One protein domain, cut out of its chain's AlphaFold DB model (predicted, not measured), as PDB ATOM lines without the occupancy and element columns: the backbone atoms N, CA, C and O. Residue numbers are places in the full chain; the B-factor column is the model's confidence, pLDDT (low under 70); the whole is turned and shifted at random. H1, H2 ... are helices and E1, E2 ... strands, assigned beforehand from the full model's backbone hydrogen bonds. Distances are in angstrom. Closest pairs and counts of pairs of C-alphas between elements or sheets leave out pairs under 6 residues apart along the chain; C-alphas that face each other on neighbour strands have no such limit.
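Overview. This is residues 69 to 203 of the 247 residues of an uncharacterized protein of Pseudorhodobacter sp. E13 (UniProt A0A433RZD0). One strongly twisted sheet of six strands forms the core of this rounded domain and curls round the short helix H2, while the longer helix H1 is on the sheet at another place, apart from H2. The long strand E3 ties the sheet together: one end pairs with E2 in a long hairpin, the other with E1, which is itself paired along its length with E5, and E4 and then E6 follow on the other side of E3. The 135 printed residues include six named strands and two named helices, in the order E1 E2 E3 E4 H1 E5 H2 E6, and the class is mixed, helices and strands. The sheet is branched and mixed, with E4 and E6 parallel and the other neighbour pairs antiparallel. The whole is compact, with a radius of gyration of the C-alphas of 14.2 A, and it spans 39 by 35 by 32 A.

Arrangement. E1, residues 84 to 92, bends by 77 degrees at residue 88. On one side of it lies E3, residues 108 to 118, and on the other side E5, residues 162 to 169, which bends by 72 degrees at residue 165. E1 and E3 are antiparallel, with N 90 and O 118 2.7 A apart, within hydrogen-bond range. E1 and E5 are antiparallel too, with N 165 and O 89 at 2.8 A, and the C-alphas of residues 88 and 165 face each other at 4.5 A. E2, residues 97 to 103, forms an antiparallel hairpin with E3, where N 99 and O 112 are 2.9 A apart. E3 is staggered: it pairs with E2 over residues 108 to 114, with E4, residues 128 to 134, over 113 to 117, and with E1 over 117 to 118. E1 and E2 lie on one side of E3 and E4 on the other side; E3 and E4 form a hairpin, with N 132 and O 115 at 2.8 A. E2, E3 and E4 make a meander, each strand the antiparallel neighbour of the one before. H1, residues 143 to 153, is on the sheet at a height of 9.3 A, over none of the strands, but only just: 2 of its 11 C-alphas fall on each of E1, E3 and E4. H1 and E4 are near each other, with 6 pairs of C-alphas within 10 A. H2, residues 181 to 187, is on the sheet, which curls round it; its closest C-alphas to E2 are those of Leu 185 and Val 99, 7.1 A apart. E6, residues 192 to 199, is parallel to E4, with N 199 and O 131 at 2.7 A, and bends by 100 degrees at residue 195. The closest C-alphas of H2 and E6 are those of Ala 182 and Ala 196, 5.1 A apart. In H1 and H2 every O i to N i+4 pair is within hydrogen-bond range.

Along the chain. E1 begins at C-alpha 84 (47.044, -2.746, -2.300) and is 20.9 A long. E2 measures 18.4 A and E3 31.0 A, from C-alpha 108 (47.660, -25.596, 17.348) to C-alpha 118. E4 measures 16.9 A, H1 15.4 A, E5 19.4 A and H2 10.1 A. E6, 14.7 A, ends at C-alpha 199 (41.930, -9.083, 2.824).

Size, cuts and confidence. The two C-alphas farthest apart are those of Arg 105 and Gly 158, at 41.0 A. The printed part has no cut. The link from E5 to H2, 11 residues, is long. Residues 69 to 83 hold no named element. The mean pLDDT of the printed part is 77.8; residues 101 to 110, 135 to 140, 156 to 165 and 171 to 179 are under 70.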
ATOM      1  N   SER A  69      35.242  -2.282  -7.827       90.44
ATOM      2  CA  SER A  69      34.086  -3.017  -7.300       90.44
ATOM      3  C   SER A  69      34.514  -4.382  -6.754       90.44
ATOM      4  O   SER A  69      35.256  -5.118  -7.408       90.44
ATOM      5  N   VAL A  70      34.027  -4.769  -5.573       90.06
ATOM      6  CA  VAL A  70      34.353  -6.078  -4.984       90.06
ATOM      7  C   VAL A  70      33.910  -7.251  -5.865       90.06
ATOM      8  O   VAL A  70      34.564  -8.294  -5.878       90.06
ATOM      9  N   ALA A  71      32.849  -7.084  -6.662       89.12
ATOM     10  CA  ALA A  71      32.416  -8.104  -7.615       89.12
ATOM     11  C   ALA A  71      33.495  -8.370  -8.686       89.12
ATOM     12  O   ALA A  71      33.784  -9.520  -9.037       89.12
ATOM     13  N   GLU A  72      34.152  -7.304  -9.138       89.81
ATOM     14  CA  GLU A  72      35.162  -7.308 -10.200       89.81
ATOM     15  C   GLU A  72      36.583  -7.558  -9.676       89.81
ATOM     16  O   GLU A  72      37.493  -7.848 -10.454       89.81
ATOM     17  N   PHE A  73      36.782  -7.497  -8.358       90.25
ATOM     18  CA  PHE A  73      38.096  -7.629  -7.742       90.25
ATOM     19  C   PHE A  73      38.804  -8.939  -8.118       90.25
ATOM     20  O   PHE A  73      38.222 -10.028  -8.113       90.25
ATOM     21  N   SER A  74      40.100  -8.837  -8.403       88.19
ATOM     22  CA  SER A  74      41.004  -9.963  -8.646       88.19
ATOM     23  C   SER A  74      42.434  -9.589  -8.244       88.19
ATOM     24  O   SER A  74      42.735  -8.420  -8.005       88.19
ATOM     25  N   GLU A  75      43.352 -10.560  -8.185       84.31
ATOM     26  CA  GLU A  75      44.749 -10.283  -7.801       84.31
ATOM     27  C   GLU A  75      45.452  -9.282  -8.728       84.31
ATOM     28  O   GLU A  75      46.333  -8.553  -8.284       84.31
ATOM     29  N   THR A  76      45.051  -9.199  -9.998       87.12
ATOM     30  CA  THR A  76      45.610  -8.233 -10.958       87.12
ATOM     31  C   THR A  76      45.195  -6.792 -10.660       87.12
ATOM     32  O   THR A  76      45.822  -5.867 -11.166       87.12
ATOM     33  N   SER A  77      44.172  -6.591  -9.822       87.25
ATOM     34  CA  SER A  77      43.757  -5.272  -9.329       87.25
ATOM     35  C   SER A  77      44.688  -4.732  -8.236       87.25
ATOM     36  O   SER A  77      44.586  -3.566  -7.863       87.25
ATOM     37  N   LEU A  78      45.581  -5.568  -7.692       85.94
ATOM     38  CA  LEU A  78      46.533  -5.156  -6.666       85.94
ATOM     39  C   LEU A  78      47.655  -4.320  -7.283       85.94
ATOM     40  O   LEU A  78      48.307  -4.722  -8.246       85.94
ATOM     41  N   THR A  79      47.925  -3.170  -6.676       82.12
ATOM     42  CA  THR A  79      48.936  -2.213  -7.140       82.12
ATOM     43  C   THR A  79      49.911  -1.843  -6.020       82.12
ATOM     44  O   THR A  79      49.683  -2.141  -4.851       82.12
ATOM     45  N   GLY A  80      51.039  -1.214  -6.353       77.25
ATOM     46  CA  GLY A  80      52.006  -0.741  -5.355       77.25
ATOM     47  C   GLY A  80      52.826  -1.842  -4.666       77.25
ATOM     48  O   GLY A  80      52.704  -3.036  -4.940       77.25
ATOM     49  N   THR A  81      53.720  -1.434  -3.762       76.25
ATOM     50  CA  THR A  81      54.720  -2.337  -3.155       76.25
ATOM     51  C   THR A  81      54.129  -3.312  -2.135       76.25
ATOM     52  O   THR A  81      54.690  -4.385  -1.903       76.25
ATOM     53  N   LEU A  82      52.997  -2.960  -1.521       79.62
ATOM     54  CA  LEU A  82      52.290  -3.847  -0.598       79.62
ATOM     55  C   LEU A  82      51.304  -4.789  -1.302       79.62
ATOM     56  O   LEU A  82      50.876  -5.750  -0.666       79.62
ATOM     57  N   GLY A  83      50.996  -4.562  -2.587       84.06
ATOM     58  CA  GLY A  83      49.851  -5.184  -3.251       84.06
ATOM     59  C   GLY A  83      48.558  -4.664  -2.627       84.06
ATOM     60  O   GLY A  83      47.943  -5.308  -1.799       84.06
ATOM     61  N   GLU A  84      48.166  -3.441  -2.931       86.06
ATOM     62  CA  GLU A  84      47.044  -2.746  -2.300       86.06
ATOM     63  C   GLU A  84      45.977  -2.386  -3.337       86.06
ATOM     64  O   GLU A  84      46.280  -2.206  -4.519       86.06
ATOM     65  N   ALA A  85      44.718  -2.320  -2.899       88.25
ATOM     66  CA  ALA A  85      43.575  -1.968  -3.734       88.25
ATOM     67  C   ALA A  85      42.479  -1.328  -2.877       88.25
ATOM     68  O   ALA A  85      42.116  -1.860  -1.828       88.25
ATOM     69  N   VAL A  86      41.914  -0.217  -3.345       88.12
ATOM     70  CA  VAL A  86      40.707   0.362  -2.744       88.12
ATOM     71  C   VAL A  86      39.512  -0.374  -3.318       88.12
ATOM     72  O   VAL A  86      39.380  -0.445  -4.536       88.12
ATOM     73  N   LEU A  87      38.653  -0.925  -2.463       88.75
ATOM     74  CA  LEU A  87      37.476  -1.659  -2.908       88.75
ATOM     75  C   LEU A  87      36.200  -0.866  -2.660       88.75
ATOM     76  O   LEU A  87      36.028  -0.222  -1.627       88.75
ATOM     77  N   ASP A  88      35.279  -0.940  -3.605       88.56
ATOM     78  CA  ASP A  88      33.912  -0.488  -3.402       88.56
ATOM     79  C   ASP A  88      33.004  -1.689  -3.143       88.56
ATOM     80  O   ASP A  88      33.071  -2.708  -3.835       88.56
ATOM     81  N   GLY A  89      32.202  -1.599  -2.091       88.06
ATOM     82  CA  GLY A  89      31.440  -2.719  -1.563       88.06
ATOM     83  C   GLY A  89      31.038  -2.520  -0.110       88.06
ATOM     84  O   GLY A  89      31.283  -1.469   0.483       88.06
ATOM     85  N   TYR A  90      30.422  -3.559   0.441       87.62
ATOM     86  CA  TYR A  90      29.735  -3.566   1.718       87.62
ATOM     87  C   TYR A  90      30.348  -4.602   2.646       87.62
ATOM     88  O   TYR A  90      30.301  -5.798   2.356       87.62
ATOM     89  N   VAL A  91      30.934  -4.167   3.763       87.88
ATOM     90  CA  VAL A  91      31.348  -5.106   4.818       87.88
ATOM     91  C   VAL A  91      30.112  -5.498   5.617       87.88
ATOM     92  O   VAL A  91      29.528  -4.646   6.287       87.88
ATOM     93  N   GLN A  92      29.732  -6.772   5.558       87.50
ATOM     94  CA  GLN A  92      28.561  -7.317   6.248       87.50
ATOM     95  C   GLN A  92      28.961  -7.749   7.662       87.50
ATOM     96  O   GLN A  92      29.571  -8.805   7.860       87.50
ATOM     97  N   LEU A  93      28.703  -6.898   8.657       82.56
ATOM     98  CA  LEU A  93      29.137  -7.144  10.040       82.56
ATOM     99  C   LEU A  93      28.273  -8.193  10.739       82.56
ATOM    100  O   LEU A  93      28.766  -8.940  11.584       82.56
ATOM    101  N   ASP A  94      26.998  -8.254  10.382       80.00
ATOM    102  CA  ASP A  94      26.010  -9.215  10.863       80.00
ATOM    103  C   ASP A  94      26.208 -10.632  10.294       80.00
ATOM    104  O   ASP A  94      25.820 -11.609  10.931       80.00
ATOM    105  N   ALA A  95      26.891 -10.757   9.154       82.94
ATOM    106  CA  ALA A  95      27.245 -12.025   8.515       82.94
ATOM    107  C   ALA A  95      28.660 -12.528   8.880       82.94
ATOM    108  O   ALA A  95      29.277 -13.292   8.127       82.94
ATOM    109  N   LEU A  96      29.214 -12.096  10.022       82.88
ATOM    110  CA  LEU A  96      30.562 -12.493  10.426       82.88
ATOM    111  C   LEU A  96      30.680 -14.009  10.596       82.88
ATOM    112  O   LEU A  96      29.816 -14.682  11.156       82.88
ATOM    113  N   SER A  97      31.814 -14.540  10.161       82.38
ATOM    114  CA  SER A  97      32.121 -15.962  10.213       82.38
ATOM    115  C   SER A  97      33.355 -16.202  11.069       82.38
ATOM    116  O   SER A  97      34.404 -15.584  10.870       82.38
ATOM    117  N   LYS A  98      33.238 -17.113  12.040       79.69
ATOM    118  CA  LYS A  98      34.377 -17.594  12.828       79.69
ATOM    119  C   LYS A  98      34.827 -18.931  12.268       79.69
ATOM    120  O   LYS A  98      34.138 -19.933  12.429       79.69
ATOM    121  N   VAL A  99      35.982 -18.935  11.618       77.69
ATOM    122  CA  VAL A  99      36.538 -20.141  11.006       77.69
ATOM    123  C   VAL A  99      37.630 -20.688  11.907       77.69
ATOM    124  O   VAL A  99      38.628 -20.016  12.170       77.69
ATOM    125  N   ASN A 100      37.429 -21.914  12.380       75.25
ATOM    126  CA  ASN A 100      38.474 -22.672  13.048       75.25
ATOM    127  C   ASN A 100      39.367 -23.303  11.984       75.25
ATOM    128  O   ASN A 100      38.873 -23.954  11.065       75.25
ATOM    129  N   TYR A 101      40.675 -23.135  12.120       69.31
ATOM    130  CA  TYR A 101      41.649 -23.771  11.247       69.31
ATOM    131  C   TYR A 101      42.723 -24.453  12.086       69.31
ATOM    132  O   TYR A 101      43.098 -23.990  13.167       69.31
ATOM    133  N   GLN A 102      43.216 -25.586  11.593       64.56
ATOM    134  CA  GLN A 102      44.390 -26.226  12.165       64.56
ATOM    135  C   GLN A 102      45.618 -25.834  11.362       64.56
ATOM    136  O   GLN A 102      45.685 -26.042  10.153       64.56
ATOM    137  N   ILE A 103      46.624 -25.317  12.060       62.56
ATOM    138  CA  ILE A 103      47.949 -25.178  11.472       62.56
ATOM    139  C   ILE A 103      48.582 -26.568  11.522       62.56
ATOM    140  O   ILE A 103      49.118 -26.970  12.558       62.56
ATOM    141  N   GLU A 104      48.514 -27.305  10.408       57.44
ATOM    142  CA  GLU A 104      48.951 -28.711  10.309       57.44
ATOM    143  C   GLU A 104      50.342 -28.958  10.913       57.44
ATOM    144  O   GLU A 104      50.571 -29.958  11.588       57.44
ATOM    145  N   ARG A 105      51.274 -28.009  10.732       56.31
ATOM    146  CA  ARG A 105      52.652 -28.123  11.239       56.31
ATOM    147  C   ARG A 105      52.805 -27.841  12.733       56.31
ATOM    148  O   ARG A 105      53.791 -28.273  13.316       56.31
ATOM    149  N   ALA A 106      51.873 -27.113  13.344       56.00
ATOM    150  CA  ALA A 106      51.979 -26.694  14.739       56.00
ATOM    151  C   ALA A 106      51.082 -27.505  15.688       56.00
ATOM    152  O   ALA A 106      51.282 -27.421  16.893       56.00
ATOM    153  N   ARG A 107      50.099 -28.273  15.178       55.84
ATOM    154  CA  ARG A 107      49.032 -28.914  15.987       55.84
ATOM    155  C   ARG A 107      48.317 -27.939  16.937       55.84
ATOM    156  O   ARG A 107      47.735 -28.347  17.937       55.84
ATOM    157  N   ILE A 108      48.361 -26.649  16.621       57.09
ATOM    158  CA  ILE A 108      47.660 -25.596  17.348       57.09
ATOM    159  C   ILE A 108      46.429 -25.246  16.515       57.09
ATOM    160  O   ILE A 108      46.540 -24.955  15.319       57.09
ATOM    161  N   GLY A 109      45.258 -25.316  17.147       60.12
ATOM    162  CA  GLY A 109      44.025 -24.773  16.591       60.12
ATOM    163  C   GLY A 109      44.024 -23.255  16.726       60.12
ATOM    164  O   GLY A 109      44.314 -22.728  17.799       60.12
ATOM    165  N   GLY A 110      43.719 -22.560  15.636       69.62
ATOM    166  CA  GLY A 110      43.454 -21.127  15.624       69.62
ATOM    167  C   GLY A 110      42.012 -20.864  15.205       69.62
ATOM    168  O   GLY A 110      41.392 -21.682  14.527       69.62
ATOM    169  N   TYR A 111      41.484 -19.708  15.588       74.75
ATOM    170  CA  TYR A 111      40.263 -19.167  15.001       74.75
ATOM    171  C   TYR A 111      40.608 -17.873  14.268       74.75
ATOM    172  O   TYR A 111      41.525 -17.137  14.647       74.75
ATOM    173  N   ILE A 112      39.868 -17.594  13.206       77.38
ATOM    174  CA  ILE A 112      39.907 -16.314  12.512       77.38
ATOM    175  C   ILE A 112      38.497 -15.767  12.376       77.38
ATOM    176  O   ILE A 112      37.544 -16.513  12.148       77.38
ATOM    177  N   THR A 113      38.367 -14.455  12.545       82.25
ATOM    178  CA  THR A 113      37.124 -13.740  12.279       82.25
ATOM    179  C   THR A 113      37.194 -13.138  10.885       82.25
ATOM    180  O   THR A 113      38.140 -12.416  10.557       82.25
ATOM    181  N   LEU A 114      36.192 -13.474  10.081       85.62
ATOM    182  CA  LEU A 114      36.039 -13.057   8.698       85.62
ATOM    183  C   LEU A 114      34.734 -12.284   8.554       85.62
ATOM    184  O   LEU A 114      33.691 -12.737   9.022       85.62
ATOM    185  N   PHE A 115      34.798 -11.153   7.870       87.25
ATOM    186  CA  PHE A 115      33.635 -10.363   7.493       87.25
ATOM    187  C   PHE A 115      33.475 -10.440   5.977       87.25
ATOM    188  O   PHE A 115      34.427 -10.096   5.269       87.25
ATOM    189  N   PRO A 116      32.330 -10.904   5.452       90.12
ATOM    190  CA  PRO A 116      32.056 -10.830   4.024       90.12
ATOM    191  C   PRO A 116      32.166  -9.388   3.524       90.12
ATOM    192  O   PRO A 116      31.627  -8.470   4.143       90.12
ATOM    193  N   LEU A 117      32.862  -9.199   2.405       90.38
ATOM    194  CA  LEU A 117      32.835  -7.965   1.629       90.38
ATOM    195  C   LEU A 117      32.065  -8.240   0.341       90.38
ATOM    196  O   LEU A 117      32.473  -9.084  -0.460       90.38
ATOM    197  N   THR A 118      30.940  -7.555   0.159       91.12
ATOM    198  CA  THR A 118      29.953  -7.896  -0.870       91.12
ATOM    199  C   THR A 118      29.486  -6.672  -1.660       91.12
ATOM    200  O   THR A 118      29.818  -5.540  -1.323       91.12
ATOM    201  N   GLY A 119      28.780  -6.880  -2.773       88.44
ATOM    202  CA  GLY A 119      28.153  -5.785  -3.522       88.44
ATOM    203  C   GLY A 119      26.857  -5.301  -2.861       88.44
ATOM    204  O   GLY A 119      26.348  -5.956  -1.955       88.44
ATOM    205  N   ALA A 120      26.306  -4.184  -3.347       83.00
ATOM    206  CA  ALA A 120      25.029  -3.641  -2.864       83.00
ATOM    207  C   ALA A 120      23.864  -4.638  -3.002       83.00
ATOM    208  O   ALA A 120      22.992  -4.692  -2.142       83.00
ATOM    209  N   ASP A 121      23.883  -5.442  -4.067       86.88
ATOM    210  CA  ASP A 121      22.801  -6.371  -4.408       86.88
ATOM    211  C   ASP A 121      22.952  -7.759  -3.765       86.88
ATOM    212  O   ASP A 121      22.117  -8.633  -3.992       86.88
ATOM    213  N   TRP A 122      24.005  -7.986  -2.972       90.38
ATOM    214  CA  TRP A 122      24.241  -9.279  -2.328       90.38
ATOM    215  C   TRP A 122      23.161  -9.598  -1.291       90.38
ATOM    216  O   TRP A 122      22.799  -8.744  -0.480       90.38
ATOM    217  N   GLN A 123      22.695 -10.846  -1.278       89.19
ATOM    218  CA  GLN A 123      21.705 -11.350  -0.330       89.19
ATOM    219  C   GLN A 123      22.266 -12.479   0.548       89.19
ATOM    220  O   GLN A 123      23.148 -13.233   0.120       89.19
ATOM    221  N   PRO A 124      21.729 -12.674   1.769       86.50
ATOM    222  CA  PRO A 124      22.061 -13.833   2.585       86.50
ATOM    223  C   PRO A 124      21.834 -15.146   1.825       86.50
ATOM    224  O   PRO A 124      20.725 -15.443   1.384       86.50
ATOM    225  N   GLY A 125      22.893 -15.946   1.701       85.06
ATOM    226  CA  GLY A 125      22.889 -17.195   0.939       85.06
ATOM    227  C   GLY A 125      23.636 -17.109  -0.390       85.06
ATOM    228  O   GLY A 125      24.061 -18.152  -0.885       85.06
ATOM    229  N   ASP A 126      23.890 -15.909  -0.915       91.62
ATOM    230  CA  ASP A 126      24.725 -15.726  -2.103       91.62
ATOM    231  C   ASP A 126      26.194 -16.074  -1.808       91.62
ATOM    232  O   ASP A 126      26.694 -15.807  -0.706       91.62
ATOM    233  N   PRO A 127      26.928 -16.648  -2.780       91.25
ATOM    234  CA  PRO A 127      28.320 -17.021  -2.581       91.25
ATOM    235  C   PRO A 127      29.202 -15.788  -2.357       91.25
ATOM    236  O   PRO A 127      29.143 -14.808  -3.100       91.25
ATOM    237  N   VAL A 128      30.073 -15.857  -1.352       91.75
ATOM    238  CA  VAL A 128      31.003 -14.775  -1.010       91.75
ATOM    239  C   VAL A 128      32.373 -15.034  -1.635       91.75
ATOM    240  O   VAL A 128      32.952 -16.112  -1.492       91.75
ATOM    241  N   LYS A 129      32.909 -14.017  -2.310       90.81
ATOM    242  CA  LYS A 129      34.226 -14.056  -2.963       90.81
ATOM    243  C   LYS A 129      35.334 -13.456  -2.111       90.81
ATOM    244  O   LYS A 129      36.471 -13.925  -2.133       90.81
ATOM    245  N   THR A 130      35.016 -12.419  -1.350       89.94
ATOM    246  CA  THR A 130      36.012 -11.595  -0.676       89.94
ATOM    247  C   THR A 130      35.664 -11.448   0.792       89.94
ATOM    248  O   THR A 130      34.526 -11.162   1.152       89.94
ATOM    249  N   PHE A 131      36.662 -11.635   1.645       89.62
ATOM    250  CA  PHE A 131      36.533 -11.548   3.089       89.62
ATOM    251  C   PHE A 131      37.539 -10.557   3.631       89.62
ATOM    252  O   PHE A 131      38.707 -10.599   3.252       89.62
ATOM    253  N   VAL A 132      37.123  -9.721   4.572       86.81
ATOM    254  CA  VAL A 132      38.061  -8.969   5.394       86.81
ATOM    255  C   VAL A 132      38.363  -9.753   6.660       86.81
ATOM    256  O   VAL A 132      37.474 -10.259   7.342       86.81
ATOM    257  N   THR A 133      39.645  -9.865   6.960       81.50
ATOM    258  CA  THR A 133      40.176 -10.580   8.109       81.50
ATOM    259  C   THR A 133      40.473  -9.602   9.235       81.50
ATOM    260  O   THR A 133      40.993  -8.509   9.008       81.50
ATOM    261  N   MET A 134      40.195 -10.020  10.469       72.44
ATOM    262  CA  MET A 134      40.807  -9.414  11.647       72.44
ATOM    263  C   MET A 134      41.631 -10.470  12.382       72.44
ATOM    264  O   MET A 134      41.084 -11.510  12.770       72.44
ATOM    265  N   PRO A 135      42.939 -10.245  12.588       58.19
ATOM    266  CA  PRO A 135      43.743 -11.172  13.361       58.19
ATOM    267  C   PRO A 135      43.299 -11.180  14.832       58.19
ATOM    268  O   PRO A 135      43.172 -10.130  15.458       58.19
ATOM    269  N   TRP A 136      43.126 -12.392  15.370       55.78
ATOM    270  CA  TRP A 136      43.151 -12.729  16.799       55.78
ATOM    271  C   TRP A 136      42.305 -11.838  17.717       55.78
ATOM    272  O   TRP A 136      42.816 -11.054  18.517       55.78
ATOM    273  N   ILE A 137      40.988 -12.030  17.663       59.06
ATOM    274  CA  ILE A 137      40.073 -11.547  18.699       59.06
ATOM    275  C   ILE A 137      39.759 -12.715  19.649       59.06
ATOM    276  O   ILE A 137      38.880 -13.526  19.379       59.06
ATOM    277  N   ALA A 138      40.519 -12.803  20.747       54.44
ATOM    278  CA  ALA A 138      40.456 -13.890  21.740       54.44
ATOM    279  C   ALA A 138      39.130 -14.047  22.468       54.44
ATOM    280  O   ALA A 138      38.812 -15.136  22.938       54.44
ATOM    281  N   GLU A 139      38.340 -12.987  22.515       63.50
ATOM    282  CA  GLU A 139      37.105 -12.948  23.274       63.50
ATOM    283  C   GLU A 139      35.935 -12.690  22.335       63.50
ATOM    284  O   GLU A 139      36.050 -11.957  21.353       63.50
ATOM    285  N   ALA A 140      34.786 -13.297  22.617       68.75
ATOM    286  CA  ALA A 140      33.576 -12.977  21.879       68.75
ATOM    287  C   ALA A 140      33.243 -11.482  22.050       68.75
ATOM    288  O   ALA A 140      33.108 -11.004  23.172       68.75
ATOM    289  N   ARG A 141      33.120 -10.759  20.933       77.19
ATOM    290  CA  ARG A 141      32.751  -9.337  20.890       77.19
ATOM    291  C   ARG A 141      31.341  -9.139  20.339       77.19
ATOM    292  O   ARG A 141      30.864  -9.979  19.574       77.19
ATOM    293  N   THR A 142      30.705  -8.027  20.700       82.75
ATOM    294  CA  THR A 142      29.455  -7.562  20.071       82.75
ATOM    295  C   THR A 142      29.723  -6.966  18.685       82.75
ATOM    296  O   THR A 142      30.869  -6.653  18.346       82.75
ATOM    297  N   LEU A 143      28.675  -6.780  17.874       80.12
ATOM    298  CA  LEU A 143      28.791  -6.155  16.549       80.12
ATOM    299  C   LEU A 143      29.365  -4.736  16.631       80.12
ATOM    300  O   LEU A 143      30.242  -4.381  15.846       80.12
ATOM    301  N   GLU A 144      28.960  -3.952  17.631       80.12
ATOM    302  CA  GLU A 144      29.475  -2.600  17.869       80.12
ATOM    303  C   GLU A 144      30.971  -2.621  18.191       80.12
ATOM    304  O   GLU A 144      31.734  -1.784  17.711       80.12
ATOM    305  N   GLN A 145      31.418  -3.602  18.977       83.00
ATOM    306  CA  GLN A 145      32.829  -3.759  19.322       83.00
ATOM    307  C   GLN A 145      33.676  -4.186  18.114       83.00
ATOM    308  O   GLN A 145      34.837  -3.779  18.012       83.00
ATOM    309  N   TYR A 146      33.122  -4.978  17.189       81.19
ATOM    310  CA  TYR A 146      33.778  -5.264  15.911       81.19
ATOM    311  C   TYR A 146      33.829  -4.028  15.014       81.19
ATOM    312  O   TYR A 146      34.904  -3.706  14.511       81.19
ATOM    313  N   ALA A 147      32.725  -3.288  14.879       80.69
ATOM    314  CA  ALA A 147      32.685  -2.046  14.109       80.69
ATOM    315  C   ALA A 147      33.741  -1.045  14.611       80.69
ATOM    316  O   ALA A 147      34.536  -0.530  13.830       80.69
ATOM    317  N   GLN A 148      33.836  -0.844  15.929       82.00
ATOM    318  CA  GLN A 148      34.859   0.014  16.538       82.00
ATOM    319  C   GLN A 148      36.288  -0.475  16.271       82.00
ATOM    320  O   GLN A 148      37.191   0.339  16.075       82.00
ATOM    321  N   ALA A 149      36.518  -1.790  16.280       81.88
ATOM    322  CA  ALA A 149      37.826  -2.351  15.965       81.88
ATOM    323  C   ALA A 149      38.192  -2.109  14.494       81.88
ATOM    324  O   ALA A 149      39.309  -1.689  14.211       81.88
ATOM    325  N   LEU A 150      37.246  -2.295  13.573       80.81
ATOM    326  CA  LEU A 150      37.449  -2.040  12.146       80.81
ATOM    327  C   LEU A 150      37.675  -0.554  11.850       80.81
ATOM    328  O   LEU A 150      38.535  -0.223  11.037       80.81
ATOM    329  N   VAL A 151      36.993   0.353  12.559       81.19
ATOM    330  CA  VAL A 151      37.249   1.802  12.460       81.19
ATOM    331  C   VAL A 151      38.695   2.136  12.829       81.19
ATOM    332  O   VAL A 151      39.347   2.910  12.131       81.19
ATOM    333  N   LYS A 152      39.248   1.503  13.873       80.44
ATOM    334  CA  LYS A 152      40.668   1.678  14.229       80.44
ATOM    335  C   LYS A 152      41.608   1.203  13.119       80.44
ATOM    336  O   LYS A 152      42.630   1.845  12.887       80.44
ATOM    337  N   GLU A 153      41.255   0.132  12.413       77.69
ATOM    338  CA  GLU A 153      42.055  -0.388  11.296       77.69
ATOM    339  C   GLU A 153      41.892   0.424   9.988       77.69
ATOM    340  O   GLU A 153      42.730   0.300   9.094       77.69
ATOM    341  N   GLY A 154      40.886   1.307   9.881       75.94
ATOM    342  CA  GLY A 154      40.708   2.217   8.734       75.94
ATOM    343  C   GLY A 154      39.291   2.318   8.160       75.94
ATOM    344  O   GLY A 154      39.093   2.981   7.146       75.94
ATOM    345  N   LEU A 155      38.304   1.660   8.768       76.50
ATOM    346  CA  LEU A 155      36.911   1.726   8.326       76.50
ATOM    347  C   LEU A 155      36.279   3.104   8.640       76.50
ATOM    348  O   LEU A 155      36.520   3.643   9.724       76.50
ATOM    349  N   PRO A 156      35.429   3.672   7.761       69.94
ATOM    350  CA  PRO A 156      34.701   4.902   8.062       69.94
ATOM    351  C   PRO A 156      33.822   4.785   9.330       69.94
ATOM    352  O   PRO A 156      33.161   3.758   9.519       69.94
ATOM    353  N   PRO A 157      33.782   5.810  10.205       67.19
ATOM    354  CA  PRO A 157      32.886   5.839  11.363       67.19
ATOM    355  C   PRO A 157      31.402   5.911  10.963       67.19
ATOM    356  O   PRO A 157      31.062   6.562   9.981       67.19
ATOM    357  N   GLY A 158      30.514   5.329  11.779       62.53
ATOM    358  CA  GLY A 158      29.051   5.412  11.596       62.53
ATOM    359  C   GLY A 158      28.390   4.168  10.996       62.53
ATOM    360  O   GLY A 158      27.178   4.147  10.805       62.53
ATOM    361  N   SER A 159      29.161   3.116  10.740       58.97
ATOM    362  CA  SER A 159      28.668   1.902  10.095       58.97
ATOM    363  C   SER A 159      28.052   0.923  11.101       58.97
ATOM    364  O   SER A 159      28.767   0.202  11.800       58.97
ATOM    365  N   THR A 160      26.721   0.884  11.189       56.75
ATOM    366  CA  THR A 160      25.977  -0.139  11.945       56.75
ATOM    367  C   THR A 160      25.417  -1.188  10.988       56.75
ATOM    368  O   THR A 160      24.558  -0.880  10.167       56.75
ATOM    369  N   GLY A 161      25.896  -2.429  11.099       58.81
ATOM    370  CA  GLY A 161      25.390  -3.596  10.358       58.81
ATOM    371  C   GLY A 161      26.014  -3.806   8.975       58.81
ATOM    372  O   GLY A 161      26.477  -4.905   8.696       58.81
ATOM    373  N   ALA A 162      26.133  -2.756   8.162       67.00
ATOM    374  CA  ALA A 162      26.741  -2.819   6.832       67.00
ATOM    375  C   ALA A 162      27.592  -1.569   6.555       67.00
ATOM    376  O   ALA A 162      27.223  -0.464   6.960       67.00
ATOM    377  N   VAL A 163      28.742  -1.732   5.890       65.94
ATOM    378  CA  VAL A 163      29.694  -0.628   5.649       65.94
ATOM    379  C   VAL A 163      29.905  -0.374   4.164       65.94
ATOM    380  O   VAL A 163      30.608  -1.153   3.538       65.94
ATOM    381  N   ALA A 164      29.370   0.716   3.617       66.44
ATOM    382  CA  ALA A 164      29.586   1.087   2.218       66.44
ATOM    383  C   ALA A 164      30.976   1.710   1.990       66.44
ATOM    384  O   ALA A 164      31.396   2.575   2.757       66.44
ATOM    385  N   GLN A 165      31.626   1.303   0.896       68.00
ATOM    386  CA  GLN A 165      32.935   1.740   0.399       68.00
ATOM    387  C   GLN A 165      34.113   1.441   1.345       68.00
ATOM    388  O   GLN A 165      34.178   1.876   2.493       68.00
ATOM    389  N   THR A 166      35.102   0.695   0.847       70.88
ATOM    390  CA  THR A 166      36.090   0.030   1.700       70.88
ATOM    391  C   THR A 166      37.535   0.265   1.238       70.88
ATOM    392  O   THR A 166      38.014  -0.287   0.249       70.88
ATOM    393  N   ARG A 167      38.314   1.034   2.004       78.25
ATOM    394  CA  ARG A 167      39.759   1.184   1.756       78.25
ATOM    395  C   ARG A 167      40.523  -0.012   2.322       78.25
ATOM    396  O   ARG A 167      40.606  -0.162   3.538       78.25
ATOM    397  N   LEU A 168      41.084  -0.860   1.460       75.31
ATOM    398  CA  LEU A 168      41.801  -2.076   1.863       75.31
ATOM    399  C   LEU A 168      43.236  -2.081   1.350       75.31
ATOM    400  O   LEU A 168      43.601  -1.378   0.413       75.31
ATOM    401  N   ALA A 169      44.076  -2.906   1.960       75.00
ATOM    402  CA  ALA A 169      45.389  -3.200   1.408       75.00
ATOM    403  C   ALA A 169      45.777  -4.628   1.751       75.00
ATOM    404  O   ALA A 169      45.649  -5.051   2.899       75.00
ATOM    405  N   VAL A 170      46.225  -5.400   0.763       70.94
ATOM    406  CA  VAL A 170      46.079  -6.847   0.874       70.94
ATOM    407  C   VAL A 170      47.268  -7.621   0.344       70.94
ATOM    408  O   VAL A 170      47.496  -7.710  -0.855       70.94
ATOM    409  N   LYS A 171      47.885  -8.415   1.218       63.62
ATOM    410  CA  LYS A 171      48.654  -9.579   0.766       63.62
ATOM    411  C   LYS A 171      47.939 -10.877   1.134       63.62
ATOM    412  O   LYS A 171      47.885 -11.251   2.300       63.62
ATOM    413  N   ALA A 172      47.448 -11.567   0.102       60.06
ATOM    414  CA  ALA A 172      46.540 -12.723   0.098       60.06
ATOM    415  C   ALA A 172      47.076 -14.038   0.720       60.06
ATOM    416  O   ALA A 172      46.568 -15.116   0.428       60.06
ATOM    417  N   ARG A 173      48.111 -13.995   1.570       58.03
ATOM    418  CA  ARG A 173      48.722 -15.192   2.176       58.03
ATOM    419  C   ARG A 173      48.621 -15.125   3.693       58.03
ATOM    420  O   ARG A 173      49.520 -14.612   4.359       58.03
ATOM    421  N   MET A 174      47.521 -15.636   4.239       60.34
ATOM    422  CA  MET A 174      47.359 -15.751   5.687       60.34
ATOM    423  C   MET A 174      48.324 -16.793   6.254       60.34
ATOM    424  O   MET A 174      48.313 -17.957   5.861       60.34
ATOM    425  N   PHE A 175      49.159 -16.369   7.203       49.56
ATOM    426  CA  PHE A 175      50.036 -17.266   7.949       49.56
ATOM    427  C   PHE A 175      49.186 -18.321   8.672       49.56
ATOM    428  O   PHE A 175      48.370 -17.976   9.521       49.56
ATOM    429  N   GLY A 176      49.358 -19.597   8.318       53.12
ATOM    430  CA  GLY A 176      48.588 -20.711   8.884       53.12
ATOM    431  C   GLY A 176      47.595 -21.371   7.921       53.12
ATOM    432  O   GLY A 176      47.230 -22.518   8.162       53.12
ATOM    433  N   PHE A 177      47.239 -20.722   6.805       60.03
ATOM    434  CA  PHE A 177      46.566 -21.375   5.677       60.03
ATOM    435  C   PHE A 177      47.640 -21.863   4.695       60.03
ATOM    436  O   PHE A 177      48.158 -21.096   3.889       60.03
ATOM    437  N   ASN A 178      48.024 -23.138   4.795       52.91
ATOM    438  CA  ASN A 178      48.978 -23.767   3.868       52.91
ATOM    439  C   ASN A 178      48.313 -24.289   2.573       52.91
ATOM    440  O   ASN A 178      48.977 -24.974   1.797       52.91
ATOM    441  N   GLY A 179      47.032 -23.983   2.334       59.69
ATOM    442  CA  GLY A 179      46.254 -24.444   1.180       59.69
ATOM    443  C   GLY A 179      45.293 -23.380   0.646       59.69
ATOM    444  O   GLY A 179      45.253 -22.261   1.162       59.69
ATOM    445  N   ASP A 180      44.528 -23.736  -0.388       70.81
ATOM    446  CA  ASP A 180      43.535 -22.852  -1.000       70.81
ATOM    447  C   ASP A 180      42.476 -22.427   0.028       70.81
ATOM    448  O   ASP A 180      41.879 -23.253   0.724       70.81
ATOM    449  N   LEU A 181      42.225 -21.118   0.111       79.75
ATOM    450  CA  LEU A 181      41.295 -20.531   1.075       79.75
ATOM    451  C   LEU A 181      39.868 -21.073   0.893       79.75
ATOM    452  O   LEU A 181      39.205 -21.406   1.874       79.75
ATOM    453  N   ALA A 182      39.407 -21.193  -0.354       85.00
ATOM    454  CA  ALA A 182      38.041 -21.607  -0.667       85.00
ATOM    455  C   ALA A 182      37.683 -22.991  -0.077       85.00
ATOM    456  O   ALA A 182      36.691 -23.065   0.650       85.00
ATOM    457  N   PRO A 183      38.475 -24.069  -0.269       84.38
ATOM    458  CA  PRO A 183      38.252 -25.349   0.405       84.38
ATOM    459  C   PRO A 183      38.123 -25.259   1.926       84.38
ATOM    460  O   PRO A 183      37.224 -25.877   2.495       84.38
ATOM    461  N   THR A 184      38.976 -24.485   2.602       79.69
ATOM    462  CA  THR A 184      38.904 -24.358   4.064       79.69
ATOM    463  C   THR A 184      37.644 -23.621   4.514       79.69
ATOM    464  O   THR A 184      37.009 -24.036   5.481       79.69
ATOM    465  N   LEU A 185      37.242 -22.566   3.803       84.19
ATOM    466  CA  LEU A 185      36.001 -21.848   4.102       84.19
ATOM    467  C   LEU A 185      34.766 -22.727   3.852       84.19
ATOM    468  O   LEU A 185      33.859 -22.757   4.683       84.19
ATOM    469  N   ARG A 186      34.762 -23.517   2.771       86.69
ATOM    470  CA  ARG A 186      33.694 -24.493   2.481       86.69
ATOM    471  C   ARG A 186      33.615 -25.592   3.532       86.69
ATOM    472  O   ARG A 186      32.519 -25.943   3.954       86.69
ATOM    473  N   ALA A 187      34.756 -26.101   3.998       82.81
ATOM    474  CA  ALA A 187      34.803 -27.077   5.087       82.81
ATOM    475  C   ALA A 187      34.230 -26.516   6.403       82.81
ATOM    476  O   ALA A 187      33.717 -27.276   7.220       82.81
ATOM    477  N   ALA A 188      34.265 -25.192   6.585       79.44
ATOM    478  CA  ALA A 188      33.613 -24.493   7.690       79.44
ATOM    479  C   ALA A 188      32.123 -24.171   7.436       79.44
ATOM    480  O   ALA A 188      31.502 -23.494   8.251       79.44
ATOM    481  N   GLY A 189      31.542 -24.652   6.330       83.88
ATOM    482  CA  GLY A 189      30.128 -24.475   5.984       83.88
ATOM    483  C   GLY A 189      29.792 -23.160   5.277       83.88
ATOM    484  O   GLY A 189      28.616 -22.824   5.162       83.88
ATOM    485  N   LEU A 190      30.791 -22.403   4.808       86.94
ATOM    486  CA  LEU A 190      30.567 -21.121   4.136       86.94
ATOM    487  C   LEU A 190      30.290 -21.307   2.642       86.94
ATOM    488  O   LEU A 190      31.010 -22.037   1.954       86.94
ATOM    489  N   ASN A 191      29.288 -20.589   2.127       90.50
ATOM    490  CA  ASN A 191      29.028 -20.520   0.692       90.50
ATOM    491  C   ASN A 191      29.993 -19.520   0.037       90.50
ATOM    492  O   ASN A 191      29.845 -18.309   0.200       90.50
ATOM    493  N   VAL A 192      31.004 -20.023  -0.674       90.94
ATOM    494  CA  VAL A 192      32.062 -19.204  -1.289       90.94
ATOM    495  C   VAL A 192      32.315 -19.592  -2.737       90.94
ATOM    496  O   VAL A 192      32.203 -20.766  -3.113       90.94
ATOM    497  N   THR A 193      32.713 -18.609  -3.545       89.06
ATOM    498  CA  THR A 193      33.140 -18.828  -4.934       89.06
ATOM    499  C   THR A 193      34.418 -19.671  -5.005       89.06
ATOM    500  O   THR A 193      35.133 -19.823  -4.014       89.06
ATOM    501  N   ASP A 194      34.727 -20.232  -6.180       85.94
ATOM    502  CA  ASP A 194      35.942 -21.053  -6.375       85.94
ATOM    503  C   ASP A 194      37.235 -20.273  -6.145       85.94
ATOM    504  O   ASP A 194      38.241 -20.828  -5.711       85.94
ATOM    505  N   GLN A 195      37.185 -18.966  -6.378       83.75
ATOM    506  CA  GLN A 195      38.226 -18.030  -5.991       83.75
ATOM    507  C   GLN A 195      37.759 -17.303  -4.738       83.75
ATOM    508  O   GLN A 195      36.795 -16.549  -4.807       83.75
ATOM    509  N   ALA A 196      38.418 -17.535  -3.606       86.56
ATOM    510  CA  ALA A 196      38.163 -16.795  -2.378       86.56
ATOM    511  C   ALA A 196      39.391 -15.957  -2.022       86.56
ATOM    512  O   ALA A 196      40.517 -16.458  -2.051       86.56
ATOM    513  N   TYR A 197      39.165 -14.705  -1.631       87.25
ATOM    514  CA  TYR A 197      40.208 -13.785  -1.199       87.25
ATOM    515  C   TYR A 197      40.010 -13.374   0.253       87.25
ATOM    516  O   TYR A 197      38.897 -13.082   0.683       87.25
ATOM    517  N   ALA A 198      41.113 -13.295   0.988       86.94
ATOM    518  CA  ALA A 198      41.157 -12.784   2.348       86.94
ATOM    519  C   ALA A 198      42.023 -11.526   2.400       86.94
ATOM    520  O   ALA A 198      43.185 -11.539   1.990       86.94
ATOM    521  N   LEU A 199      41.423 -10.444   2.881       87.12
ATOM    522  CA  LEU A 199      41.930  -9.083   2.824       87.12
ATOM    523  C   LEU A 199      42.207  -8.544   4.236       87.12
ATOM    524  O   LEU A 199      41.634  -9.023   5.214       87.12
ATOM    525  N   GLU A 200      43.068  -7.537   4.359       84.31
ATOM    526  CA  GLU A 200      43.330  -6.815   5.611       84.31
ATOM    527  C   GLU A 200      43.018  -5.318   5.417       84.31
ATOM    528  O   GLU A 200      43.209  -4.761   4.333       84.31
ATOM    529  N   PHE A 201      42.537  -4.657   6.470       83.56
ATOM    530  CA  PHE A 201      42.479  -3.195   6.541       83.56
ATOM    531  C   PHE A 201      43.827  -2.644   7.001       83.56
ATOM    532  O   PHE A 201      44.336  -3.077   8.033       83.56
ATOM    533  N   ILE A 202      44.402  -1.676   6.278       78.56
ATOM    534  CA  ILE A 202      45.639  -1.022   6.738       78.56
ATOM    535  C   ILE A 202      45.625   0.505   6.640       78.56
ATOM    536  O   ILE A 202      46.685   1.077   6.846       78.56
ATOM    537  N   ASP A 203      44.517   1.198   6.350       78.38
ATOM    538  CA  ASP A 203      44.560   2.650   6.049       78.38
ATOM    539  C   ASP A 203      45.324   3.445   7.135       78.38
ATOM    540  O   ASP A 203      46.325   4.110   6.861       78.38
TER     541      ASP A 203